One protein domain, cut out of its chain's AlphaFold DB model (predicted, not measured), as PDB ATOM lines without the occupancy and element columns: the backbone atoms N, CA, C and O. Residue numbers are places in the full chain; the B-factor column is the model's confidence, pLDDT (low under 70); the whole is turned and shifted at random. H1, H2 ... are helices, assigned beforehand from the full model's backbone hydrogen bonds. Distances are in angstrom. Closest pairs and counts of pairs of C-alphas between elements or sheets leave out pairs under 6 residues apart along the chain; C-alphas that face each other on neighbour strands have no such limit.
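What this domain is: This is residues 334 to 357 and 455 to 503 of the 666 residues of the protein "DUF58 domain-containing protein" of Thermogemmata fonticola (UniProt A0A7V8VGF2). A compact cluster of crossed helices is built around one long helix, H3: H4 folds back along it as a hairpin, H5 then crosses from the end of H4 over to H1, and the short H2 packs on H3. H1 and H4 are on different sides of H3, while residues 353 to 357, after H2, trail away from the helices to a cut. The printed part has 73 residues with five named helices, H1 to H5 in order along the chain, and no named strand; its class is all helix. The whole is compact, with a radius of gyration of the C-alphas of 11.4 A, and spans 32 by 29 by 25 A.

Where its parts are: H1 covers residues 334 to 347 and is 19.8 A long from first to last C-alpha; C-alpha 334 is at (229.270, 179.150, 222.183). H2 covers residues 349 to 352, 5.4 A. After the cut, H3 covers residues 455 to 474, 29.0 A, beginning with C-alpha 455 at (237.014, 182.426, 212.278). H4 covers residues 478 to 486, 13.4 A. H5 covers residues 488 to 501, 19.9 A, and ends with C-alpha 501 at (209.695, 176.456, 222.609).

How they stand to each other: H3 is the hub, touching the four other helices, and the helix packing is mostly crossed. H3 and H4 form a helical hairpin, touching at a steep tilt of 40 degrees, opposite ways; their closest C-alphas, those of Ala 467 and Ile 481, are 5.1 A apart. H5 touches H3 at a steep tilt of 58 degrees, the same way, with the C-alphas of Leu 470 and Ala 494 closest at 6.7 A. H4 and H5 touch only at the corner by their link, closest at the C-alphas of Leu 484 and Phe 491, 4.8 A. H1 touches H5 with residues 336 to 340 alone, at a steep tilt of 43 degrees, the same way; the C-alphas of Val 340 and Leu 495 are closest, at 6.7 A. H1 and H3 only just touch, with 3 pairs of C-alphas within 8 A, the closest being Gly 341 and Leu 466 at 7.0 A. H2 touches H3, closest at the C-alphas of Leu 352 and Gln 465, 6.3 A. H1 and H2 only just touch, with 3 pairs of C-alphas within 8 A, and only at the corner; the closest, those of Gln 345 and Leu 352, are 5.4 A apart. H4 is apart from H1 and H2, and H2 is apart from H5. In H1 and H5 every O i to N i+4 pair is within hydrogen-bond range, in H3 15 of 16 and in H4 4 of 5; H2 is too short for such a pair.

The domain as a whole: The two C-alphas farthest apart, those of Asn 357 and Glu 489, are 34.1 A apart. Residues 358 to 454 are not printed, and C-alphas 357 and 455 are 23.1 A apart across this cut, which is in the link from H2 to H3. The links H1 to H2, H3 to H4 and H4 to H5 are tight. The mean pLDDT of the printed part is 80.5; residues 353 to 357 and 455 to 459 are under 70.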
ATOM      1  N   ALA A 334     228.799 179.770 223.419       78.06
ATOM      2  CA  ALA A 334     229.270 179.150 222.183       78.06
ATOM      3  C   ALA A 334     228.526 177.843 221.841       78.06
ATOM      4  O   ALA A 334     228.133 177.647 220.686       78.06
ATOM      5  N   ASP A 335     228.283 176.984 222.833       77.38
ATOM      6  CA  ASP A 335     227.620 175.690 222.644       77.38
ATOM      7  C   ASP A 335     226.137 175.868 222.330       77.38
ATOM      8  O   ASP A 335     225.632 175.282 221.368       77.38
ATOM      9  N   LEU A 336     225.454 176.746 223.074       81.38
ATOM     10  CA  LEU A 336     224.056 177.091 222.806       81.38
ATOM     11  C   LEU A 336     223.895 177.715 221.422       81.38
ATOM     12  O   LEU A 336     223.013 177.316 220.665       81.38
ATOM     13  N   THR A 337     224.789 178.632 221.050       84.69
ATOM     14  CA  THR A 337     224.784 179.266 219.724       84.69
ATOM     15  C   THR A 337     224.950 178.223 218.618       84.69
ATOM     16  O   THR A 337     224.267 178.289 217.595       84.69
ATOM     17  N   ARG A 338     225.830 177.228 218.802       82.00
ATOM     18  CA  ARG A 338     226.018 176.138 217.833       82.00
ATOM     19  C   ARG A 338     224.781 175.244 217.744       82.00
ATOM     20  O   ARG A 338     224.326 174.964 216.636       82.00
ATOM     21  N   GLN A 339     224.243 174.810 218.882       81.88
ATOM     22  CA  GLN A 339     223.087 173.916 218.946       81.88
ATOM     23  C   GLN A 339     221.833 174.569 218.351       81.88
ATOM     24  O   GLN A 339     221.189 173.990 217.473       81.88
ATOM     25  N   VAL A 340     221.524 175.796 218.780       85.25
ATOM     26  CA  VAL A 340     220.415 176.588 218.238       85.25
ATOM     27  C   VAL A 340     220.659 176.899 216.771       85.25
ATOM     28  O   VAL A 340     219.750 176.729 215.974       85.25
ATOM     29  N   GLY A 341     221.883 177.259 216.377       83.69
ATOM     30  CA  GLY A 341     222.241 177.502 214.979       83.69
ATOM     31  C   GLY A 341     221.889 176.338 214.054       83.69
ATOM     32  O   GLY A 341     221.248 176.548 213.027       83.69
ATOM     33  N   LEU A 342     222.255 175.109 214.427       82.56
ATOM     34  CA  LEU A 342     221.939 173.910 213.644       82.56
ATOM     35  C   LEU A 342     220.431 173.645 213.579       82.56
ATOM     36  O   LEU A 342     219.892 173.372 212.505       82.56
ATOM     37  N   ARG A 343     219.733 173.753 214.716       84.00
ATOM     38  CA  ARG A 343     218.287 173.514 214.781       84.00
ATOM     39  C   ARG A 343     217.506 174.577 214.013       84.00
ATOM     40  O   ARG A 343     216.618 174.246 213.236       84.00
ATOM     41  N   ALA A 344     217.867 175.838 214.186       86.44
ATOM     42  CA  ALA A 344     217.228 176.958 213.529       86.44
ATOM     43  C   ALA A 344     217.482 176.925 212.013       86.44
ATOM     44  O   ALA A 344     216.558 177.184 211.256       86.44
ATOM     45  N   GLN A 345     218.664 176.519 211.531       84.12
ATOM     46  CA  GLN A 345     218.888 176.303 210.090       84.12
ATOM     47  C   GLN A 345     217.964 175.235 209.490       84.12
ATOM     48  O   GLN A 345     217.624 175.309 208.308       84.12
ATOM     49  N   TYR A 346     217.579 174.238 210.288       83.19
ATOM     50  CA  TYR A 346     216.662 173.188 209.867       83.19
ATOM     51  C   TYR A 346     215.191 173.636 209.897       83.19
ATOM     52  O   TYR A 346     214.457 173.342 208.956       83.19
ATOM     53  N   LEU A 347     214.774 174.361 210.942       84.75
ATOM     54  CA  LEU A 347     213.390 174.828 211.126       84.75
ATOM     55  C   LEU A 347     213.062 176.105 210.344       84.75
ATOM     56  O   LEU A 347     211.924 176.303 209.931       84.75
ATOM     57  N   TYR A 348     214.065 176.953 210.133       86.19
ATOM     58  CA  TYR A 348     213.958 178.259 209.486       86.19
ATOM     59  C   TYR A 348     214.964 178.413 208.341       86.19
ATOM     60  O   TYR A 348     215.744 179.376 208.311       86.19
ATOM     61  N   PRO A 349     214.979 177.464 207.386       83.12
ATOM     62  CA  PRO A 349     215.918 177.489 206.276       83.12
ATOM     63  C   PRO A 349     215.765 178.766 205.448       83.12
ATOM     64  O   PRO A 349     216.766 179.331 205.022       83.12
ATOM     65  N   GLU A 350     214.545 179.280 205.292       79.12
ATOM     66  CA  GLU A 350     214.275 180.510 204.550       79.12
ATOM     67  C   GLU A 350     214.891 181.779 205.160       79.12
ATOM     68  O   GLU A 350     215.158 182.723 204.421       79.12
ATOM     69  N   LEU A 351     215.124 181.802 206.479       78.25
ATOM     70  CA  LEU A 351     215.674 182.960 207.198       78.25
ATOM     71  C   LEU A 351     217.183 182.842 207.436       78.25
ATOM     72  O   LEU A 351     217.903 183.839 207.404       78.25
ATOM     73  N   LEU A 352     217.661 181.631 207.733       75.81
ATOM     74  CA  LEU A 352     219.027 181.409 208.215       75.81
ATOM     75  C   LEU A 352     219.978 180.862 207.172       75.81
ATOM     76  O   LEU A 352     221.197 180.988 207.342       75.81
ATOM     77  N   GLN A 353     219.467 180.265 206.098       64.75
ATOM     78  CA  GLN A 353     220.350 179.988 204.986       64.75
ATOM     79  C   GLN A 353     220.830 181.342 204.449       64.75
ATOM     80  O   GLN A 353     219.998 182.176 204.081       64.75
ATOM     81  N   PRO A 354     222.155 181.606 204.379       53.66
ATOM     82  CA  PRO A 354     222.616 182.651 203.470       53.66
ATOM     83  C   PRO A 354     221.984 182.288 202.134       53.66
ATOM     84  O   PRO A 354     222.091 181.104 201.822       53.66
ATOM     85  N   PRO A 355     221.294 183.196 201.415       49.50
ATOM     86  CA  PRO A 355     220.475 182.826 200.266       49.50
ATOM     87  C   PRO A 355     221.293 181.852 199.433       49.50
ATOM     88  O   PRO A 355     222.323 182.227 198.873       49.50
ATOM     89  N   CYS A 356     220.975 180.559 199.487       38.53
ATOM     90  CA  CYS A 356     221.720 179.605 198.697       38.53
ATOM     91  C   CYS A 356     221.195 179.949 197.293       38.53
ATOM     92  O   CYS A 356     220.053 179.675 197.023       38.53
ATOM     93  N   ASN A 357     221.886 180.714 196.447       42.19
ATOM     94  CA  ASN A 357     221.306 181.590 195.382       42.19
ATOM     95  C   ASN A 357     221.358 183.096 195.645       42.19
ATOM     96  O   ASN A 357     220.700 183.868 194.954       42.19
ATOM     97  N   SER A 455     237.930 183.079 211.315       52.41
ATOM     98  CA  SER A 455     237.014 182.426 212.278       52.41
ATOM     99  C   SER A 455     236.143 183.416 213.086       52.41
ATOM    100  O   SER A 455     235.037 183.071 213.514       52.41
ATOM    101  N   GLY A 456     236.599 184.665 213.264       56.69
ATOM    102  CA  GLY A 456     235.909 185.722 214.020       56.69
ATOM    103  C   GLY A 456     234.628 186.244 213.355       56.69
ATOM    104  O   GLY A 456     233.570 186.263 213.986       56.69
ATOM    105  N   ARG A 457     234.671 186.568 212.053       61.00
ATOM    106  CA  ARG A 457     233.487 187.037 211.300       61.00
ATOM    107  C   ARG A 457     232.377 185.992 211.247       61.00
ATOM    108  O   ARG A 457     231.207 186.342 211.358       61.00
ATOM    109  N   ARG A 458     232.714 184.699 211.156       62.78
ATOM    110  CA  ARG A 458     231.713 183.613 211.164       62.78
ATOM    111  C   ARG A 458     230.895 183.588 212.456       62.78
ATOM    112  O   ARG A 458     229.699 183.309 212.395       62.78
ATOM    113  N   ARG A 459     231.508 183.900 213.605       66.81
ATOM    114  CA  ARG A 459     230.806 184.003 214.897       66.81
ATOM    115  C   ARG A 459     229.861 185.202 214.930       66.81
ATOM    116  O   ARG A 459     228.690 185.020 215.247       66.81
ATOM    117  N   VAL A 460     230.327 186.380 214.511       70.94
ATOM    118  CA  VAL A 460     229.511 187.609 214.450       70.94
ATOM    119  C   VAL A 460     228.335 187.455 213.481       70.94
ATOM    120  O   VAL A 460     227.204 187.776 213.830       70.94
ATOM    121  N   THR A 461     228.564 186.889 212.292       75.12
ATOM    122  CA  THR A 461     227.505 186.640 211.301       75.12
ATOM    123  C   THR A 461     226.461 185.663 211.831       75.12
ATOM    124  O   THR A 461     225.268 185.930 211.706       75.12
ATOM    125  N   ARG A 462     226.883 184.560 212.465       76.44
ATOM    126  CA  ARG A 462     225.950 183.601 213.079       76.44
ATOM    127  C   ARG A 462     225.150 184.233 214.210       76.44
ATOM    128  O   ARG A 462     223.941 184.032 214.256       76.44
ATOM    129  N   ARG A 463     225.792 185.022 215.081       85.44
ATOM    130  CA  ARG A 463     225.098 185.760 216.145       85.44
ATOM    131  C   ARG A 463     224.068 186.712 215.554       85.44
ATOM    132  O   ARG A 463     222.924 186.660 215.968       85.44
ATOM    133  N   LYS A 464     224.428 187.489 214.530       85.56
ATOM    134  CA  LYS A 464     223.510 188.424 213.861       85.56
ATOM    135  C   LYS A 464     222.321 187.719 213.218       85.56
ATOM    136  O   LYS A 464     221.193 188.174 213.362       85.56
ATOM    137  N   GLN A 465     222.563 186.603 212.532       86.00
ATOM    138  CA  GLN A 465     221.507 185.785 211.931       86.00
ATOM    139  C   GLN A 465     220.545 185.235 212.990       86.00
ATOM    140  O   GLN A 465     219.331 185.327 212.826       86.00
ATOM    141  N   LEU A 466     221.081 184.702 214.090       89.62
ATOM    142  CA  LEU A 466     220.274 184.201 215.197       89.62
ATOM    143  C   LEU A 466     219.540 185.325 215.929       89.62
ATOM    144  O   LEU A 466     218.359 185.178 216.197       89.62
ATOM    145  N   ALA A 467     220.187 186.459 216.189       90.06
ATOM    146  CA  ALA A 467     219.568 187.633 216.796       90.06
ATOM    147  C   ALA A 467     218.389 188.138 215.954       90.06
ATOM    148  O   ALA A 467     217.308 188.354 216.487       90.06
ATOM    149  N   ALA A 468     218.565 188.242 214.633       88.94
ATOM    150  CA  ALA A 468     217.494 188.616 213.714       88.94
ATOM    151  C   ALA A 468     216.339 187.603 213.717       88.94
ATOM    152  O   ALA A 468     215.175 187.997 213.734       88.94
ATOM    153  N   LEU A 469     216.648 186.305 213.740       89.88
ATOM    154  CA  LEU A 469     215.634 185.257 213.814       89.88
ATOM    155  C   LEU A 469     214.846 185.304 215.131       89.88
ATOM    156  O   LEU A 469     213.619 185.247 215.111       89.88
ATOM    157  N   LEU A 470     215.540 185.418 216.263       90.62
ATOM    158  CA  LEU A 470     214.925 185.482 217.588       90.62
ATOM    159  C   LEU A 470     214.068 186.745 217.728       90.62
ATOM    160  O   LEU A 470     212.947 186.664 218.221       90.62
ATOM    161  N   ALA A 471     214.555 187.881 217.222       89.56
ATOM    162  CA  ALA A 471     213.804 189.129 217.169       89.56
ATOM    163  C   ALA A 471     212.513 188.988 216.348       89.56
ATOM    164  O   ALA A 471     211.439 189.366 216.818       89.56
ATOM    165  N   PHE A 472     212.611 188.373 215.163       87.19
ATOM    166  CA  PHE A 472     211.474 188.090 214.286       87.19
ATOM    167  C   PHE A 472     210.442 187.168 214.951       87.19
ATOM    168  O   PHE A 472     209.251 187.454 214.910       87.19
ATOM    169  N   GLN A 473     210.885 186.088 215.605       85.38
ATOM    170  CA  GLN A 473     210.002 185.151 216.309       85.38
ATOM    171  C   GLN A 473     209.259 185.811 217.477       85.38
ATOM    172  O   GLN A 473     208.112 185.465 217.747       85.38
ATOM    173  N   GLN A 474     209.899 186.766 218.153       83.31
ATOM    174  CA  GLN A 474     209.315 187.487 219.283       83.31
ATOM    175  C   GLN A 474     208.475 188.703 218.859       83.31
ATOM    176  O   GLN A 474     207.868 189.338 219.715       83.31
ATOM    177  N   GLY A 475     208.457 189.062 217.568       83.25
ATOM    178  CA  GLY A 475     207.802 190.286 217.087       83.25
ATOM    179  C   GLY A 475     208.448 191.574 217.613       83.25
ATOM    180  O   GLY A 475     207.865 192.651 217.524       83.25
ATOM    181  N   THR A 476     209.650 191.477 218.174       81.25
ATOM    182  CA  THR A 476     210.416 192.621 218.665       81.25
ATOM    183  C   THR A 476     211.157 193.225 217.477       81.25
ATOM    184  O   THR A 476     211.900 192.513 216.804       81.25
ATOM    185  N   GLY A 477     210.912 194.499 217.171       82.12
ATOM    186  CA  GLY A 477     211.484 195.183 216.006       82.12
ATOM    187  C   GLY A 477     213.026 195.237 215.984       82.12
ATOM    188  O   GLY A 477     213.698 194.654 216.829       82.12
ATOM    189  N   PRO A 478     213.633 195.980 215.044       83.62
ATOM    190  CA  PRO A 478     215.077 195.932 214.785       83.62
ATOM    191  C   PRO A 478     215.976 196.286 215.986       83.62
ATOM    192  O   PRO A 478     217.099 195.792 216.053       83.62
ATOM    193  N   ALA A 479     215.491 197.067 216.958       84.81
ATOM    194  CA  ALA A 479     216.237 197.416 218.173       84.81
ATOM    195  C   ALA A 479     216.619 196.189 219.026       84.81
ATOM    196  O   ALA A 479     217.682 196.163 219.646       84.81
ATOM    197  N   SER A 480     215.799 195.132 219.034       87.75
ATOM    198  CA  SER A 480     216.139 193.915 219.779       87.75
ATOM    199  C   SER A 480     217.308 193.158 219.151       87.75
ATOM    200  O   SER A 480     218.060 192.506 219.868       87.75
ATOM    201  N   ILE A 481     217.523 193.286 217.836       88.06
ATOM    202  CA  ILE A 481     218.678 192.690 217.152       88.06
ATOM    203  C   ILE A 481     219.967 193.307 217.695       88.06
ATOM    204  O   ILE A 481     220.907 192.577 217.995       88.06
ATOM    205  N   GLU A 482     220.003 194.631 217.845       86.06
ATOM    206  CA  GLU A 482     221.153 195.353 218.394       86.06
ATOM    207  C   GLU A 482     221.415 194.951 219.847       86.06
ATOM    208  O   GLU A 482     222.532 194.563 220.191       86.06
ATOM    209  N   ARG A 483     220.360 194.892 220.667       89.88
ATOM    210  CA  ARG A 483     220.451 194.402 222.046       89.88
ATOM    211  C   ARG A 483     221.032 192.986 222.121       89.88
ATOM    212  O   ARG A 483     221.997 192.756 222.835       89.88
ATOM    213  N   LEU A 484     220.507 192.042 221.341       90.38
ATOM    214  CA  LEU A 484     220.985 190.650 221.309       90.38
ATOM    215  C   LEU A 484     222.416 190.518 220.749       90.38
ATOM    216  O   LEU A 484     223.121 189.546 221.037       90.38
ATOM    217  N   MET A 485     222.866 191.476 219.937       88.06
ATOM    218  CA  MET A 485     224.234 191.515 219.417       88.06
ATOM    219  C   MET A 485     225.261 191.951 220.465       88.06
ATOM    220  O   MET A 485     226.394 191.472 220.394       88.06
ATOM    221  N   HIS A 486     224.873 192.804 221.416       87.44
ATOM    222  CA  HIS A 486     225.779 193.402 222.405       87.44
ATOM    223  C   HIS A 486     225.607 192.855 223.832       87.44
ATOM    224  O   HIS A 486     226.589 192.771 224.562       87.44
ATOM    225  N   GLU A 487     224.404 192.427 224.221       91.25
ATOM    226  CA  GLU A 487     224.118 191.862 225.543       91.25
ATOM    227  C   GLU A 487     224.124 190.327 225.502       91.25
ATOM    228  O   GLU A 487     223.224 189.690 224.941       91.25
ATOM    229  N   ASP A 488     225.135 189.712 226.119       89.44
ATOM    230  CA  ASP A 488     225.279 188.251 226.171       89.44
ATOM    231  C   ASP A 488     224.164 187.578 226.978       89.44
ATOM    232  O   ASP A 488     223.624 186.566 226.533       89.44
ATOM    233  N   GLU A 489     223.746 188.166 228.101       87.38
ATOM    234  CA  GLU A 489     222.667 187.631 228.944       87.38
ATOM    235  C   GLU A 489     221.307 187.630 228.233       87.38
ATOM    236  O   GLU A 489     220.564 186.640 228.265       87.38
ATOM    237  N   ALA A 490     220.989 188.714 227.517       88.62
ATOM    238  CA  ALA A 490     219.767 188.797 226.722       88.62
ATOM    239  C   ALA A 490     219.772 187.748 225.599       88.62
ATOM    240  O   ALA A 490     218.771 187.064 225.366       88.62
ATOM    241  N   PHE A 491     220.919 187.572 224.933       90.38
ATOM    242  CA  PHE A 491     221.076 186.581 223.875       90.38
ATOM    243  C   PHE A 491     220.994 185.145 224.402       90.38
ATOM    244  O   PHE A 491     220.263 184.331 223.840       90.38
ATOM    245  N   LEU A 492     221.655 184.841 225.522       87.50
ATOM    246  CA  LEU A 492     221.557 183.553 226.211       87.50
ATOM    247  C   LEU A 492     220.114 183.223 226.583       87.50
ATOM    248  O   LEU A 492     219.638 182.125 226.294       87.50
ATOM    249  N   THR A 493     219.400 184.178 227.174       87.19
ATOM    250  CA  THR A 493     217.993 184.009 227.552       87.19
ATOM    251  C   THR A 493     217.124 183.705 226.332       87.19
ATOM    252  O   THR A 493     216.316 182.772 226.358       87.19
ATOM    253  N   ALA A 494     217.336 184.420 225.224       89.31
ATOM    254  CA  ALA A 494     216.611 184.187 223.979       89.31
ATOM    255  C   ALA A 494     216.926 182.811 223.354       89.31
ATOM    256  O   ALA A 494     216.008 182.114 222.917       89.31
ATOM    257  N   LEU A 495     218.190 182.369 223.369       89.25
ATOM    258  CA  LEU A 495     218.587 181.032 222.900       89.25
ATOM    259  C   LEU A 495     217.974 179.912 223.754       89.25
ATOM    260  O   LEU A 495     217.515 178.903 223.218       89.25
ATOM    261  N   ARG A 496     217.937 180.079 225.080       85.69
ATOM    262  CA  ARG A 496     217.320 179.109 226.000       85.69
ATOM    263  C   ARG A 496     215.822 178.994 225.742       85.69
ATOM    264  O   ARG A 496     215.312 177.882 225.612       85.69
ATOM    265  N   ARG A 497     215.143 180.134 225.592       86.00
ATOM    266  CA  ARG A 497     213.720 180.191 225.247       86.00
ATOM    267  C   ARG A 497     213.434 179.489 223.918       86.00
ATOM    268  O   ARG A 497     212.506 178.692 223.851       86.00
ATOM    269  N   PHE A 498     214.270 179.699 222.902       87.75
ATOM    270  CA  PHE A 498     214.156 179.000 221.620       87.75
ATOM    271  C   PHE A 498     214.191 177.472 221.777       87.75
ATOM    272  O   PHE A 498     213.338 176.766 221.244       87.75
ATOM    273  N   LEU A 499     215.164 176.943 222.528       83.06
ATOM    274  CA  LEU A 499     215.269 175.497 222.758       83.06
ATOM    275  C   LEU A 499     214.052 174.944 223.512       83.06
ATOM    276  O   LEU A 499     213.597 173.843 223.200       83.06
ATOM    277  N   GLN A 500     213.518 175.711 224.466       80.25
ATOM    278  CA  GLN A 500     212.316 175.355 225.221       80.25
ATOM    279  C   GLN A 500     211.064 175.329 224.339       80.25
ATOM    280  O   GLN A 500     210.323 174.349 224.375       80.25
ATOM    281  N   GLU A 501     210.845 176.362 223.521       82.75
ATOM    282  CA  GLU A 501     209.695 176.456 222.609       82.75
ATOM    283  C   GLU A 501     209.676 175.310 221.584       82.75
ATOM    284  O   GLU A 501     208.610 174.788 221.255       82.75
ATOM    285  N   HIS A 502     210.857 174.869 221.140       80.50
ATOM    286  CA  HIS A 502     211.035 173.753 220.205       80.50
ATOM    287  C   HIS A 502     211.258 172.386 220.876       80.50
ATOM    288  O   HIS A 502     211.655 171.431 220.201       80.50
ATOM    289  N   GLN A 503     211.020 172.286 222.192       76.88
ATOM    290  CA  GLN A 503     211.071 171.046 222.984       76.88
ATOM    291  C   GLN A 503     212.366 170.236 222.797       76.88
ATOM    292  O   GLN A 503     212.360 169.003 222.783       76.88
TER     293      GLN A 503